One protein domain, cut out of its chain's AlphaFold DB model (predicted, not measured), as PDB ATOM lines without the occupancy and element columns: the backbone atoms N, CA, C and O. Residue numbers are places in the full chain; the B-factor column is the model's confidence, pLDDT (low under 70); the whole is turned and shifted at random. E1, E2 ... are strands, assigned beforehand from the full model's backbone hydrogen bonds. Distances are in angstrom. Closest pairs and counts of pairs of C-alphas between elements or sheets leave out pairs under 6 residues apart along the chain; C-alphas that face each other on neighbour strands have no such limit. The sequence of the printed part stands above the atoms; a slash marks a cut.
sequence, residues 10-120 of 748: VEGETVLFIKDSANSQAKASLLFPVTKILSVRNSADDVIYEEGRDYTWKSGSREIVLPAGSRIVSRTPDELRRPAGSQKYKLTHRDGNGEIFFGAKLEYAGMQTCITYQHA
ATOM      1  N   VAL A  10      22.567  50.620  -0.481       90.88
ATOM      2  CA  VAL A  10      22.524  49.253   0.056       90.88
ATOM      3  C   VAL A  10      21.956  49.284   1.467       90.88
ATOM      4  O   VAL A  10      22.427  50.036   2.317       90.88
ATOM      5  N   GLU A  11      20.953  48.444   1.720       91.81
ATOM      6  CA  GLU A  11      20.246  48.369   3.000       91.81
ATOM      7  C   GLU A  11      20.747  47.215   3.874       91.81
ATOM      8  O   GLU A  11      20.608  46.031   3.534       91.81
ATOM      9  N   GLY A  12      21.284  47.573   5.044       94.06
ATOM     10  CA  GLY A  12      21.667  46.639   6.098       94.06
ATOM     11  C   GLY A  12      22.636  45.554   5.636       94.06
ATOM     12  O   GLY A  12      22.429  44.389   5.974       94.06
ATOM     13  N   GLU A  13      23.651  45.910   4.845       96.88
ATOM     14  CA  GLU A  13      24.722  44.988   4.472       96.88
ATOM     15  C   GLU A  13      25.414  44.468   5.726       96.88
ATOM     16  O   GLU A  13      25.801  45.240   6.606       96.88
ATOM     17  N   THR A  14      25.581  43.156   5.804       95.50
ATOM     18  CA  THR A  14      26.205  42.518   6.952       95.50
ATOM     19  C   THR A  14      27.732  42.477   6.814       95.50
ATOM     20  O   THR A  14      28.290  42.169   5.754       95.50
ATOM     21  N   VAL A  15      28.421  42.810   7.905       97.19
ATOM     22  CA  VAL A  15      29.881  42.744   8.040       97.19
ATOM     23  C   VAL A  15      30.284  42.203   9.406       97.19
ATOM     24  O   VAL A  15      29.593  42.440  10.397       97.19
ATOM     25  N   LEU A  16      31.435  41.537   9.480       96.62
ATOM     26  CA  LEU A  16      32.080  41.172  10.740       96.62
ATOM     27  C   LEU A  16      33.436  41.880  10.851       96.62
ATOM     28  O   LEU A  16      34.278  41.794   9.958       96.62
ATOM     29  N   PHE A  17      33.653  42.595  11.957       96.94
ATOM     30  CA  PHE A  17      34.886  43.351  12.174       96.94
ATOM     31  C   PHE A  17      36.005  42.448  12.692       96.94
ATOM     32  O   PHE A  17      35.896  41.863  13.772       96.94
ATOM     33  N   ILE A  18      37.105  42.383  11.941       95.25
ATOM     34  CA  ILE A  18      38.268  41.553  12.261       95.25
ATOM     35  C   ILE A  18      39.423  42.420  12.761       95.25
ATOM     36  O   ILE A  18      39.789  43.397  12.108       95.25
ATOM     37  N   LYS A  19      40.006  42.048  13.905       92.56
ATOM     38  CA  LYS A  19      41.244  42.625  14.445       92.56
ATOM     39  C   LYS A  19      42.455  42.025  13.745       92.56
ATOM     40  O   LYS A  19      42.627  40.807  13.739       92.56
ATOM     41  N   ASP A  20      43.303  42.895  13.207       77.56
ATOM     42  CA  ASP A  20      44.629  42.509  12.733       77.56
ATOM     43  C   ASP A  20      45.535  42.192  13.936       77.56
ATOM     44  O   ASP A  20      45.615  42.979  14.886       77.56
ATOM     45  N   SER A  21      46.216  41.047  13.892       66.38
ATOM     46  CA  SER A  21      47.154  40.609  14.927       66.38
ATOM     47  C   SER A  21      48.366  41.539  15.069       66.38
ATOM     48  O   SER A  21      48.977  41.558  16.134       66.38
ATOM     49  N   ALA A  22      48.690  42.347  14.051       66.06
ATOM     50  CA  ALA A  22      49.814  43.285  14.087       66.06
ATOM     51  C   ALA A  22      49.474  44.651  14.716       66.06
ATOM     52  O   ALA A  22      50.297  45.215  15.434       66.06
ATOM     53  N   ASN A  23      48.271  45.188  14.472       65.69
ATOM     54  CA  ASN A  23      47.951  46.598  14.760       65.69
ATOM     55  C   ASN A  23      46.793  46.798  15.755       65.69
ATOM     56  O   ASN A  23      46.444  47.936  16.057       65.69
ATOM     57  N   SER A  24      46.173  45.720  16.259       72.19
ATOM     58  CA  SER A  24      45.032  45.729  17.206       72.19
ATOM     59  C   SER A  24      43.762  46.475  16.749       72.19
ATOM     60  O   SER A  24      42.749  46.443  17.450       72.19
ATOM     61  N   GLN A  25      43.777  47.124  15.582       87.88
ATOM     62  CA  GLN A  25      42.647  47.856  15.020       87.88
ATOM     63  C   GLN A  25      41.724  46.906  14.250       87.88
ATOM     64  O   GLN A  25      42.179  46.118  13.419       87.88
ATOM     65  N   ALA A  26      40.423  46.970  14.540       95.31
ATOM     66  CA  ALA A  26      39.425  46.132  13.886       95.31
ATOM     67  C   ALA A  26      38.830  46.833  12.663       95.31
ATOM     68  O   ALA A  26      38.512  48.023  12.719       95.31
ATOM     69  N   LYS A  27      38.636  46.086  11.576       95.50
ATOM     70  CA  LYS A  27      38.085  46.621  10.329       95.50
ATOM     71  C   LYS A  27      37.184  45.636   9.603       95.50
ATOM     72  O   LYS A  27      37.294  44.425   9.793       95.50
ATOM     73  N   ALA A  28      36.317  46.172   8.754       96.12
ATOM     74  CA  ALA A  28      35.472  45.412   7.845       96.12
ATOM     75  C   ALA A  28      35.388  46.092   6.474       96.12
ATOM     76  O   ALA A  28      35.679  47.281   6.339       96.12
ATOM     77  N   SER A  29      34.999  45.333   5.448       96.19
ATOM     78  CA  SER A  29      34.832  45.837   4.081       96.19
ATOM     79  C   SER A  29      33.403  45.648   3.582       96.19
ATOM     80  O   SER A  29      32.824  44.563   3.695       96.19
ATOM     81  N   LEU A  30      32.859  46.716   3.010       97.50
ATOM     82  CA  LEU A  30      31.567  46.748   2.334       97.50
ATOM     83  C   LEU A  30      31.691  46.332   0.860       97.50
ATOM     84  O   LEU A  30      32.797  46.251   0.309       97.50
ATOM     85  N   LEU A  31      30.554  46.077   0.207       96.31
ATOM     86  CA  LEU A  31      30.507  45.750  -1.221       96.31
ATOM     87  C   LEU A  31      30.984  46.914  -2.092       96.31
ATOM     88  O   LEU A  31      31.821  46.707  -2.975       96.31
ATOM     89  N   PHE A  32      30.504  48.133  -1.831       96.81
ATOM     90  CA  PHE A  32      30.795  49.299  -2.666       96.81
ATOM     91  C   PHE A  32      31.575  50.392  -1.930       96.81
ATOM     92  O   PHE A  32      31.456  50.530  -0.712       96.81
ATOM     93  N   PRO A  33      32.375  51.194  -2.661       97.19
ATOM     94  CA  PRO A  33      32.942  52.425  -2.129       97.19
ATOM     95  C   PRO A  33      31.842  53.364  -1.625       97.19
ATOM     96  O   PRO A  33      30.951  53.755  -2.382       97.19
ATOM     97  N   VAL A  34      31.911  53.725  -0.348       97.25
ATOM     98  CA  VAL A  34      30.875  54.498   0.334       97.25
ATOM     99  C   VAL A  34      30.972  55.971  -0.046       97.25
ATOM    100  O   VAL A  34      32.044  56.570   0.035       97.25
ATOM    101  N   THR A  35      29.845  56.580  -0.400       95.75
ATOM    102  CA  THR A  35      29.704  58.039  -0.537       95.75
ATOM    103  C   THR A  35      29.036  58.664   0.685       95.75
ATOM    104  O   THR A  35      29.325  59.815   1.012       95.75
ATOM    105  N   LYS A  36      28.183  57.905   1.387       94.69
ATOM    106  CA  LYS A  36      27.514  58.322   2.626       94.69
ATOM    107  C   LYS A  36      27.092  57.120   3.472       94.69
ATOM    108  O   LYS A  36      26.452  56.215   2.951       94.69
ATOM    109  N   ILE A  37      27.368  57.126   4.775       97.94
ATOM    110  CA  ILE A  37      26.762  56.170   5.719       97.94
ATOM    111  C   ILE A  37      25.396  56.700   6.171       97.94
ATOM    112  O   ILE A  37      25.264  57.873   6.518       97.94
ATOM    113  N   LEU A  38      24.371  55.846   6.145       93.56
ATOM    114  CA  LEU A  38      23.007  56.188   6.569       93.56
ATOM    115  C   LEU A  38      22.671  55.598   7.944       93.56
ATOM    116  O   LEU A  38      22.018  56.256   8.748       93.56
ATOM    117  N   SER A  39      23.122  54.374   8.234       97.31
ATOM    118  CA  SER A  39      23.006  53.783   9.572       97.31
ATOM    119  C   SER A  39      23.984  52.633   9.783       97.31
ATOM    120  O   SER A  39      24.195  51.839   8.868       97.31
ATOM    121  N   VAL A  40      24.489  52.480  11.007       98.44
ATOM    122  CA  VAL A  40      25.293  51.329  11.448       98.44
ATOM    123  C   VAL A  40      24.644  50.765  12.703       98.44
ATOM    124  O   VAL A  40      24.422  51.502  13.663       98.44
ATOM    125  N   ARG A  41      24.286  49.481  12.685       97.94
ATOM    126  CA  ARG A  41      23.486  48.841  13.738       97.94
ATOM    127  C   ARG A  41      23.956  47.429  14.021       97.94
ATOM    128  O   ARG A  41      24.588  46.808  13.170       97.94
ATOM    129  N   ASN A  42      23.659  46.898  15.199       96.69
ATOM    130  CA  ASN A  42      23.882  45.474  15.441       96.69
ATOM    131  C   ASN A  42      22.867  44.618  14.659       96.69
ATOM    132  O   ASN A  42      21.888  45.122  14.110       96.69
ATOM    133  N   SER A  43      23.097  43.306  14.605       93.25
ATOM    134  CA  SER A  43      22.232  42.384  13.860       93.25
ATOM    135  C   SER A  43      20.795  42.297  14.387       93.25
ATOM    136  O   SER A  43      19.916  41.901  13.634       93.25
ATOM    137  N   ALA A  44      20.566  42.627  15.662       92.81
ATOM    138  CA  ALA A  44      19.246  42.610  16.297       92.81
ATOM    139  C   ALA A  44      18.448  43.910  16.084       92.81
ATOM    140  O   ALA A  44      17.275  43.960  16.448       92.81
ATOM    141  N   ASP A  45      19.067  44.933  15.481       91.44
ATOM    142  CA  ASP A  45      18.480  46.256  15.215       91.44
ATOM    143  C   ASP A  45      18.041  47.038  16.477       91.44
ATOM    144  O   ASP A  45      17.277  47.998  16.396       91.44
ATOM    145  N   ASP A  46      18.546  46.669  17.657       93.88
ATOM    146  CA  ASP A  46      18.258  47.337  18.937       93.88
ATOM    147  C   ASP A  46      19.393  48.262  19.414       93.88
ATOM    148  O   ASP A  46      19.197  49.067  20.328       93.88
ATOM    149  N   VAL A  47      20.563  48.220  18.764       97.12
ATOM    150  CA  VAL A  47      21.689  49.131  19.018       97.12
ATOM    151  C   VAL A  47      22.070  49.884  17.748       97.12
ATOM    152  O   VAL A  47      22.395  49.280  16.725       97.12
ATOM    153  N   ILE A  48      22.101  51.216  17.844       97.06
ATOM    154  CA  ILE A  48      22.611  52.123  16.809       97.06
ATOM    155  C   ILE A  48      24.003  52.604  17.221       97.06
ATOM    156  O   ILE A  48      24.211  53.044  18.355       97.06
ATOM    157  N   TYR A  49      24.949  52.531  16.291       98.31
ATOM    158  CA  TYR A  49      26.332  52.943  16.489       98.31
ATOM    159  C   TYR A  49      26.584  54.345  15.919       98.31
ATOM    160  O   TYR A  49      26.003  54.739  14.906       98.31
ATOM    161  N   GLU A  50      27.471  55.094  16.570       98.00
ATOM    162  CA  GLU A  50      27.762  56.504  16.294       98.00
ATOM    163  C   GLU A  50      29.088  56.658  15.535       98.00
ATOM    164  O   GLU A  50      30.116  56.092  15.924       98.00
ATOM    165  N   GLU A  51      29.087  57.453  14.460       97.88
ATOM    166  CA  GLU A  51      30.315  57.809  13.738       97.88
ATOM    167  C   GLU A  51      31.275  58.597  14.652       97.88
ATOM    168  O   GLU A  51      30.854  59.399  15.482       97.88
ATOM    169  N   GLY A  52      32.580  58.348  14.534       96.12
ATOM    170  CA  GLY A  52      33.634  58.960  15.351       96.12
ATOM    171  C   GLY A  52      33.832  58.295  16.715       96.12
ATOM    172  O   GLY A  52      34.952  58.280  17.223       96.12
ATOM    173  N   ARG A  53      32.783  57.689  17.283       96.69
ATOM    174  CA  ARG A  53      32.841  56.947  18.553       96.69
ATOM    175  C   ARG A  53      32.964  55.443  18.354       96.69
ATOM    176  O   ARG A  53      33.826  54.816  18.957       96.69
ATOM    177  N   ASP A  54      32.075  54.857  17.560       98.19
ATOM    178  CA  ASP A  54      32.003  53.409  17.368       98.19
ATOM    179  C   ASP A  54      32.638  52.976  16.051       98.19
ATOM    180  O   ASP A  54      33.167  51.873  15.966       98.19
ATOM    181  N   TYR A  55      32.621  53.827  15.029       98.44
ATOM    182  CA  TYR A  55      33.250  53.544  13.743       98.44
ATOM    183  C   TYR A  55      33.723  54.825  13.057       98.44
ATOM    184  O   TYR A  55      33.239  55.921  13.326       98.44
ATOM    185  N   THR A  56      34.665  54.673  12.136       97.75
ATOM    186  CA  THR A  56      35.152  55.721  11.234       97.75
ATOM    187  C   THR A  56      35.219  55.170   9.813       97.75
ATOM    188  O   THR A  56      35.373  53.962   9.614       97.75
ATOM    189  N   TRP A  57      35.065  56.040   8.819       97.56
ATOM    190  CA  TRP A  57      35.074  55.671   7.403       97.56
ATOM    191  C   TRP A  57      35.627  56.818   6.554       97.56
ATOM    192  O   TRP A  57      35.801  57.941   7.029       97.56
ATOM    193  N   LYS A  58      35.930  56.534   5.285       97.12
ATOM    194  CA  LYS A  58      36.401  57.534   4.319       97.12
ATOM    195  C   LYS A  58      35.582  57.446   3.039       97.12
ATOM    196  O   LYS A  58      35.416  56.359   2.491       97.12
ATOM    197  N   SER A  59      35.134  58.596   2.536       95.75
ATOM    198  CA  SER A  59      34.449  58.682   1.243       95.75
ATOM    199  C   SER A  59      35.297  58.092   0.109       95.75
ATOM    200  O   SER A  59      36.507  58.327   0.037       95.75
ATOM    201  N   GLY A  60      34.673  57.275  -0.740       95.62
ATOM    202  CA  GLY A  60      35.331  56.497  -1.792       95.62
ATOM    203  C   GLY A  60      36.065  55.240  -1.304       95.62
ATOM    204  O   GLY A  60      36.680  54.553  -2.117       95.62
ATOM    205  N   SER A  61      36.009  54.905  -0.011       96.94
ATOM    206  CA  SER A  61      36.534  53.646   0.537       96.94
ATOM    207  C   SER A  61      35.418  52.632   0.785       96.94
ATOM    208  O   SER A  61      34.279  53.002   1.055       96.94
ATOM    209  N   ARG A  62      35.759  51.340   0.734       97.38
ATOM    210  CA  ARG A  62      34.896  50.236   1.199       97.38
ATOM    211  C   ARG A  62      35.092  49.927   2.685       97.38
ATOM    212  O   ARG A  62      34.338  49.145   3.251       97.38
ATOM    213  N   GLU A  63      36.153  50.458   3.282       97.06
ATOM    214  CA  GLU A  63      36.620  50.069   4.609       97.06
ATOM    215  C   GLU A  63      35.937  50.889   5.708       97.06
ATOM    216  O   GLU A  63      35.888  52.120   5.638       97.06
ATOM    217  N   ILE A  64      35.456  50.187   6.735       97.69
ATOM    218  CA  ILE A  64      34.979  50.752   7.998       97.69
ATOM    219  C   ILE A  64      35.936  50.301   9.098       97.69
ATOM    220  O   ILE A  64      36.308  49.126   9.160       97.69
ATOM    221  N   VAL A  65      36.323  51.226   9.970       96.94
ATOM    222  CA  VAL A  65      37.361  51.011  10.982       96.94
ATOM    223  C   VAL A  65      36.822  51.324  12.370       96.94
ATOM    224  O   VAL A  65      36.197  52.366  12.573       96.94
ATOM    225  N   LEU A  66      37.089  50.446  13.339       97.31
ATOM    226  CA  LEU A  66      36.699  50.660  14.731       97.31
ATOM    227  C   LEU A  66      37.792  51.450  15.475       97.31
ATOM    228  O   LEU A  66      38.930  50.974  15.558       97.31
ATOM    229  N   PRO A  67      37.484  52.635  16.035       94.38
ATOM    230  CA  PRO A  67      38.382  53.322  16.954       94.38
ATOM    231  C   PRO A  67      38.482  52.571  18.294       94.38
ATOM    232  O   PRO A  67      37.674  51.694  18.619       94.38
ATOM    233  N   ALA A  68      39.485  52.926  19.097       90.75
ATOM    234  CA  ALA A  68      39.638  52.379  20.441       90.75
ATOM    235  C   ALA A  68      38.401  52.695  21.305       90.75
ATOM    236  O   ALA A  68      37.924  53.826  21.321       90.75
ATOM    237  N   GLY A  69      37.892  51.695  22.030       90.81
ATOM    238  CA  GLY A  69      36.696  51.844  22.869       90.81
ATOM    239  C   GLY A  69      35.359  51.738  22.124       90.81
ATOM    240  O   GLY A  69      34.319  51.955  22.747       90.81
ATOM    241  N   SER A  70      35.367  51.386  20.832       96.38
ATOM    242  CA  SER A  70      34.143  51.094  20.077       96.38
ATOM    243  C   SER A  70      33.275  50.046  20.778       96.38
ATOM    244  O   SER A  70      33.779  49.046  21.296       96.38
ATOM    245  N   ARG A  71      31.953  50.259  20.756       96.81
ATOM    246  CA  ARG A  71      30.963  49.289  21.249       96.81
ATOM    247  C   ARG A  71      30.713  48.145  20.266       96.81
ATOM    248  O   ARG A  71      30.085  47.159  20.645       96.81
ATOM    249  N   ILE A  72      31.161  48.275  19.015       97.75
ATOM    250  CA  ILE A  72      30.937  47.269  17.976       97.75
ATOM    251  C   ILE A  72      31.744  46.008  18.294       97.75
ATOM    252  O   ILE A  72      32.945  46.050  18.578       97.75
ATOM    253  N   VAL A  73      31.069  44.861  18.209       95.25
ATOM    254  CA  VAL A  73      31.693  43.551  18.383       95.25
ATOM    255  C   VAL A  73      32.747  43.337  17.298       95.25
ATOM    256  O   VAL A  73      32.488  43.496  16.108       95.25
ATOM    257  N   SER A  74      33.945  42.941  17.720       95.12
ATOM    258  CA  SER A  74      35.025  42.521  16.829       95.12
ATOM    259  C   SER A  74      35.615  41.193  17.289       95.12
ATOM    260  O   SER A  74      35.499  40.815  18.462       95.12
ATOM    261  N   ARG A  75      36.225  40.474  16.348       94.69
ATOM    262  CA  ARG A  75      36.865  39.173  16.568       94.69
ATOM    263  C   ARG A  75      38.253  39.131  15.950       94.69
ATOM    264  O   ARG A  75      38.578  39.919  15.068       94.69
ATOM    265  N   THR A  76      39.073  38.204  16.400       92.75
ATOM    266  CA  THR A  76      40.279  37.760  15.699       92.75
ATOM    267  C   THR A  76      39.941  36.560  14.809       92.75
ATOM    268  O   THR A  76      38.955  35.866  15.071       92.75
ATOM    269  N   PRO A  77      40.741  36.265  13.770       89.75
ATOM    270  CA  PRO A  77      40.555  35.048  12.979       89.75
ATOM    271  C   PRO A  77      40.582  33.760  13.822       89.75
ATOM    272  O   PRO A  77      39.829  32.832  13.538       89.75
ATOM    273  N   ASP A  78      41.389  33.721  14.888       89.69
ATOM    274  CA  ASP A  78      41.492  32.561  15.783       89.69
ATOM    275  C   ASP A  78      40.219  32.345  16.618       89.69
ATOM    276  O   ASP A  78      39.818  31.206  16.854       89.69
ATOM    277  N   GLU A  79      39.521  33.419  17.008       92.12
ATOM    278  CA  GLU A  79      38.221  33.331  17.694       92.12
ATOM    279  C   GLU A  79      37.100  32.796  16.788       92.12
ATOM    280  O   GLU A  79      36.058  32.365  17.284       92.12
ATOM    281  N   LEU A  80      37.309  32.788  15.467       93.06
ATOM    282  CA  LEU A  80      36.408  32.168  14.489       93.06
ATOM    283  C   LEU A  80      36.754  30.694  14.220       93.06
ATOM    284  O   LEU A  80      36.264  30.100  13.253       93.06
ATOM    285  N   ARG A  81      37.545  30.079  15.104       93.44
ATOM    286  CA  ARG A  81      37.841  28.646  15.108       93.44
ATOM    287  C   ARG A  81      37.411  27.979  16.409       93.44
ATOM    288  O   ARG A  81      37.245  28.600  17.457       93.44
ATOM    289  N   ARG A  82      37.238  26.665  16.334       93.44
ATOM    290  CA  ARG A  82      36.978  25.779  17.470       93.44
ATOM    291  C   ARG A  82      38.007  24.643  17.478       93.44
ATOM    292  O   ARG A  82      38.495  24.262  16.413       93.44
ATOM    293  N   PRO A  83      38.363  24.076  18.643       94.12
ATOM    294  CA  PRO A  83      39.232  22.903  18.693       94.12
ATOM    295  C   PRO A  83      38.657  21.723  17.896       94.12
ATOM    296  O   PRO A  83      37.439  21.555  17.809       94.12
ATOM    297  N   ALA A  84      39.526  20.877  17.344       92.00
ATOM    298  CA  ALA A  84      39.101  19.683  16.616       92.00
ATOM    299  C   ALA A  84      38.235  18.763  17.498       92.00
ATOM    300  O   ALA A  84      38.603  18.474  18.636       92.00
ATOM    301  N   GLY A  85      37.092  18.302  16.979       88.62
ATOM    302  CA  GLY A  85      36.175  17.408  17.694       88.62
ATOM    303  C   GLY A  85      35.378  18.068  18.823       88.62
ATOM    304  O   GLY A  85      34.735  17.359  19.593       88.62
ATOM    305  N   SER A  86      35.416  19.400  18.947       91.12
ATOM    306  CA  SER A  86      34.695  20.120  20.008       91.12
ATOM    307  C   SER A  86      33.245  20.462  19.657       91.12
ATOM    308  O   SER A  86      32.485  20.861  20.540       91.12
ATOM    309  N   GLN A  87      32.841  20.309  18.392       90.44
ATOM    310  CA  GLN A  87      31.495  20.643  17.935       90.44
ATOM    311  C   GLN A  87      30.676  19.406  17.565       90.44
ATOM    312  O   GLN A  87      31.192  18.329  17.277       90.44
ATOM    313  N   LYS A  88      29.350  19.586  17.543       86.81
ATOM    314  CA  LYS A  88      28.375  18.544  17.181       86.81
ATOM    315  C   LYS A  88      28.601  17.973  15.776       86.81
ATOM    316  O   LYS A  88      28.330  16.799  15.539       86.81
ATOM    317  N   TYR A  89      29.026  18.820  14.844       89.81
ATOM    318  CA  TYR A  89      29.258  18.460  13.451       89.81
ATOM    319  C   TYR A  89      30.752  18.507  13.155       89.81
ATOM    320  O   TYR A  89      31.456  19.382  13.651       89.81
ATOM    321  N   LYS A  90      31.222  17.598  12.297       92.12
ATOM    322  CA  LYS A  90      32.611  17.597  11.839       92.12
ATOM    323  C   LYS A  90      32.829  18.724  10.827       92.12
ATOM    324  O   LYS A  90      32.617  18.556   9.626       92.12
ATOM    325  N   LEU A  91      33.261  19.876  11.327       94.94
ATOM    326  CA  LEU A  91      33.463  21.104  10.553       94.94
ATOM    327  C   LEU A  91      34.948  21.406  10.359       94.94
ATOM    328  O   LEU A  91      35.396  22.537  10.539       94.94
ATOM    329  N   THR A  92      35.716  20.364  10.039       95.44
ATOM    330  CA  THR A  92      37.171  20.431   9.904       95.44
ATOM    331  C   THR A  92      37.573  21.536   8.933       95.44
ATOM    332  O   THR A  92      37.074  21.606   7.806       95.44
ATOM    333  N   HIS A  93      38.473  22.399   9.400       95.50
ATOM    334  CA  HIS A  93      39.056  23.448   8.583       95.50
ATOM    335  C   HIS A  93      40.081  22.837   7.612       95.50
ATOM    336  O   HIS A  93      40.785  21.884   7.949       95.50
ATOM    337  N   ARG A  94      40.172  23.363   6.391       94.81
ATOM    338  CA  ARG A  94      40.937  22.773   5.281       94.81
ATOM    339  C   ARG A  94      42.448  22.759   5.519       94.81
ATOM    340  O   ARG A  94      43.132  21.900   4.977       94.81
ATOM    341  N   ASP A  95      42.953  23.660   6.356       94.00
ATOM    342  CA  ASP A  95      44.356  23.677   6.806       94.00
ATOM    343  C   ASP A  95      44.667  22.673   7.937       94.00
ATOM    344  O   ASP A  95      45.813  22.578   8.368       94.00
ATOM    345  N   GLY A  96      43.665  21.936   8.430       92.12
ATOM    346  CA  GLY A  96      43.805  20.956   9.509       92.12
ATOM    347  C   GLY A  96      43.863  21.546  10.923       92.12
ATOM    348  O   GLY A  96      43.861  20.789  11.894       92.12
ATOM    349  N   ASN A  97      43.859  22.871  11.076       91.25
ATOM    350  CA  ASN A  97      44.003  23.540  12.368       91.25
ATOM    351  C   ASN A  97      42.632  23.811  13.006       91.25
ATOM    352  O   ASN A  97      42.141  24.943  13.039       91.25
ATOM    353  N   GLY A  98      42.017  22.749  13.529       93.81
ATOM    354  CA  GLY A  98      40.739  22.808  14.240       93.81
ATOM    355  C   GLY A  98      39.514  22.765  13.324       93.81
ATOM    356  O   GLY A  98      39.512  22.143  12.258       93.81
ATOM    357  N   GLU A  99      38.439  23.392  13.776       95.56
ATOM    358  CA  GLU A  99      37.141  23.440  13.110       95.56
ATOM    359  C   GLU A  99      36.677  24.878  12.904       95.56
ATOM    360  O   GLU A  99      37.025  25.781  13.665       95.56
ATOM    361  N   ILE A 100      35.845  25.077  11.887       95.19
ATOM    362  CA  ILE A 100      35.152  26.345  11.656       95.19
ATOM    363  C   ILE A 100      34.205  26.610  12.819       95.19
ATOM    364  O   ILE A 100      33.461  25.719  13.227       95.19
ATOM    365  N   PHE A 101      34.198  27.838  13.331       94.75
ATOM    366  CA  PHE A 101      33.212  28.248  14.321       94.75
ATOM    367  C   PHE A 101      31.795  28.157  13.747       94.75
ATOM    368  O   PHE A 101      31.459  28.860  12.794       94.75
ATOM    369  N   PHE A 102      30.954  27.330  14.369       94.44
ATOM    370  CA  PHE A 102      29.557  27.173  13.993       94.44
ATOM    371  C   PHE A 102      28.607  27.723  15.050       94.44
ATOM    372  O   PHE A 102      28.596  27.272  16.194       94.44
ATOM    373  N   GLY A 103      27.759  28.663  14.627       91.38
ATOM    374  CA  GLY A 103      26.650  29.187  15.420       91.38
ATOM    375  C   GLY A 103      25.320  28.620  14.929       91.38
ATOM    376  O   GLY A 103      24.844  28.997  13.861       91.38
ATOM    377  N   ALA A 104      24.694  27.733  15.707       78.81
ATOM    378  CA  ALA A 104      23.514  26.983  15.251       78.81
ATOM    379  C   ALA A 104      22.262  27.848  14.992       78.81
ATOM    380  O   ALA A 104      21.447  27.496  14.143       78.81
ATOM    381  N   LYS A 105      22.108  28.957  15.728       83.88
ATOM    382  CA  LYS A 105      21.031  29.948  15.551       83.88
ATOM    383  C   LYS A 105      21.630  31.325  15.236       83.88
ATOM    384  O   LYS A 105      22.218  31.510  14.182       83.88
ATOM    385  N   LEU A 106      21.519  32.288  16.150       87.06
ATOM    386  CA  LEU A 106      21.934  33.678  15.921       87.06
ATOM    387  C   LEU A 106      23.248  34.050  16.613       87.06
ATOM    388  O   LEU A 106      23.629  35.212  16.598       87.06
ATOM    389  N   GLU A 107      23.969  33.076  17.178       92.19
ATOM    390  CA  GLU A 107      25.293  33.309  17.778       92.19
ATOM    391  C   GLU A 107      26.256  33.949  16.771       92.19
ATOM    392  O   GLU A 107      26.967  34.890  17.110       92.19
ATOM    393  N   TYR A 108      26.235  33.485  15.517       93.44
ATOM    394  CA  TYR A 108      27.076  34.061  14.471       93.44
ATOM    395  C   TYR A 108      26.592  35.446  14.039       93.44
ATOM    396  O   TYR A 108      27.391  36.374  13.940       93.44
ATOM    397  N   ALA A 109      25.278  35.599  13.847       91.56
ATOM    398  CA  ALA A 109      24.666  36.879  13.503       91.56
ATOM    399  C   ALA A 109      24.966  37.958  14.556       91.56
ATOM    400  O   ALA A 109      25.301  39.076  14.192       91.56
ATOM    401  N   GLY A 110      24.962  37.612  15.848       93.31
ATOM    402  CA  GLY A 110      25.289  38.532  16.944       93.31
ATOM    403  C   GLY A 110      26.736  39.043  16.949       93.31
ATOM    404  O   GLY A 110      27.045  39.994  17.663       93.31
ATOM    405  N   MET A 111      27.630  38.441  16.157       95.38
ATOM    406  CA  MET A 111      28.982  38.961  15.920       95.38
ATOM    407  C   MET A 111      29.044  39.943  14.743       95.38
ATOM    408  O   MET A 111      30.080  40.571  14.525       95.38
ATOM    409  N   GLN A 112      27.965  40.062  13.975       96.50
ATOM    410  CA  GLN A 112      27.898  40.865  12.766       96.50
ATOM    411  C   GLN A 112      27.198  42.210  13.011       96.50
ATOM    412  O   GLN A 112      26.380  42.391  13.914       96.50
ATOM    413  N   THR A 113      27.540  43.179  12.170       98.00
ATOM    414  CA  THR A 113      26.985  44.535  12.143       98.00
ATOM    415  C   THR A 113      26.298  44.761  10.801       98.00
ATOM    416  O   THR A 113      26.805  44.334   9.765       98.00
ATOM    417  N   CYS A 114      25.155  45.436  10.818       97.69
ATOM    418  CA  CYS A 114      24.371  45.799   9.643       97.69
ATOM    419  C   CYS A 114      24.620  47.268   9.288       97.69
ATOM    420  O   CYS A 114      24.444  48.156  10.128       97.69
ATOM    421  N   ILE A 115      25.012  47.534   8.044       98.38
ATOM    422  CA  ILE A 115      25.363  48.874   7.564       98.38
ATOM    423  C   ILE A 115      24.493  49.244   6.366       98.38
ATOM    424  O   ILE A 115      24.479  48.549   5.353       98.38
ATOM    425  N   THR A 116      23.787  50.367   6.472       97.44
ATOM    426  CA  THR A 116      23.044  50.987   5.370       97.44
ATOM    427  C   THR A 116      23.819  52.195   4.877       97.44
ATOM    428  O   THR A 116      24.207  53.050   5.680       97.44
ATOM    429  N   TYR A 117      24.055  52.280   3.572       97.50
ATOM    430  CA  TYR A 117      24.943  53.287   2.999       97.50
ATOM    431  C   TYR A 117      24.636  53.571   1.529       97.50
ATOM    432  O   TYR A 117      23.987  52.773   0.852       97.50
ATOM    433  N   GLN A 118      25.127  54.712   1.050       91.44
ATOM    434  CA  GLN A 118      25.081  55.111  -0.348       91.44
ATOM    435  C   GLN A 118      26.423  54.888  -1.051       91.44
ATOM    436  O   GLN A 118      27.486  54.972  -0.428       91.44
ATOM    437  N   HIS A 119      26.368  54.642  -2.356       91.06
ATOM    438  CA  HIS A 119      27.511  54.439  -3.239       91.06
ATOM    439  C   HIS A 119      27.254  55.040  -4.628       91.06
ATOM    440  O   HIS A 119      26.127  55.365  -4.992       91.06
ATOM    441  N   ALA A 120      28.304  55.177  -5.441       79.69
ATOM    442  CA  ALA A 120      28.136  55.569  -6.840       79.69
ATOM    443  C   ALA A 120      27.347  54.493  -7.622       79.69
ATOM    444  O   ALA A 120      27.541  53.303  -7.364       79.69
TER     445      ALA A 120
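What this domain is: This is residues 10 to 120 of the 748 residues of the protein "SGNH_hydro domain-containing protein" of Planctomycetaceae bacterium (UniProt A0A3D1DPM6). Little regular structure: two antiparallel sheets, E1-E6-E4 and E2-E3-E5, join where E1 runs on into E2, and a long loop, residues 67 to 112, reaches away and folds back. The printed part has 111 residues and six named strands, E1 to E6, holding 33 residues, with no named helix: all strand. It is only just compact, close to loose, with radius of gyration of the C-alphas 15.4 A and spans 44 by 31 by 28 A.

How they stand to each other: E1, residues 10 to 15, and E4, residues 34 to 42, are antiparallel neighbours of E6, residues 113 to 119; N 13 to O 115 and N 38 to O 116 are 2.8 A. E2, residues 17 to 19, and E3, residues 26 to 29, form a hairpin, N 18 to O 27 being 3.0 A; E5, residues 63 to 66, neighbours E3, N 64 to O 28 being 2.9 A.

Where its parts are: E1 begins at C-alpha 10 (22.524, 49.253, 0.056); E4, 18.9 A long, bends by 65 degrees at residue 38.

The domain as a whole: Links E4 to E5 and E5 to E6 are long; residues 21 to 23 have pLDDT under 70.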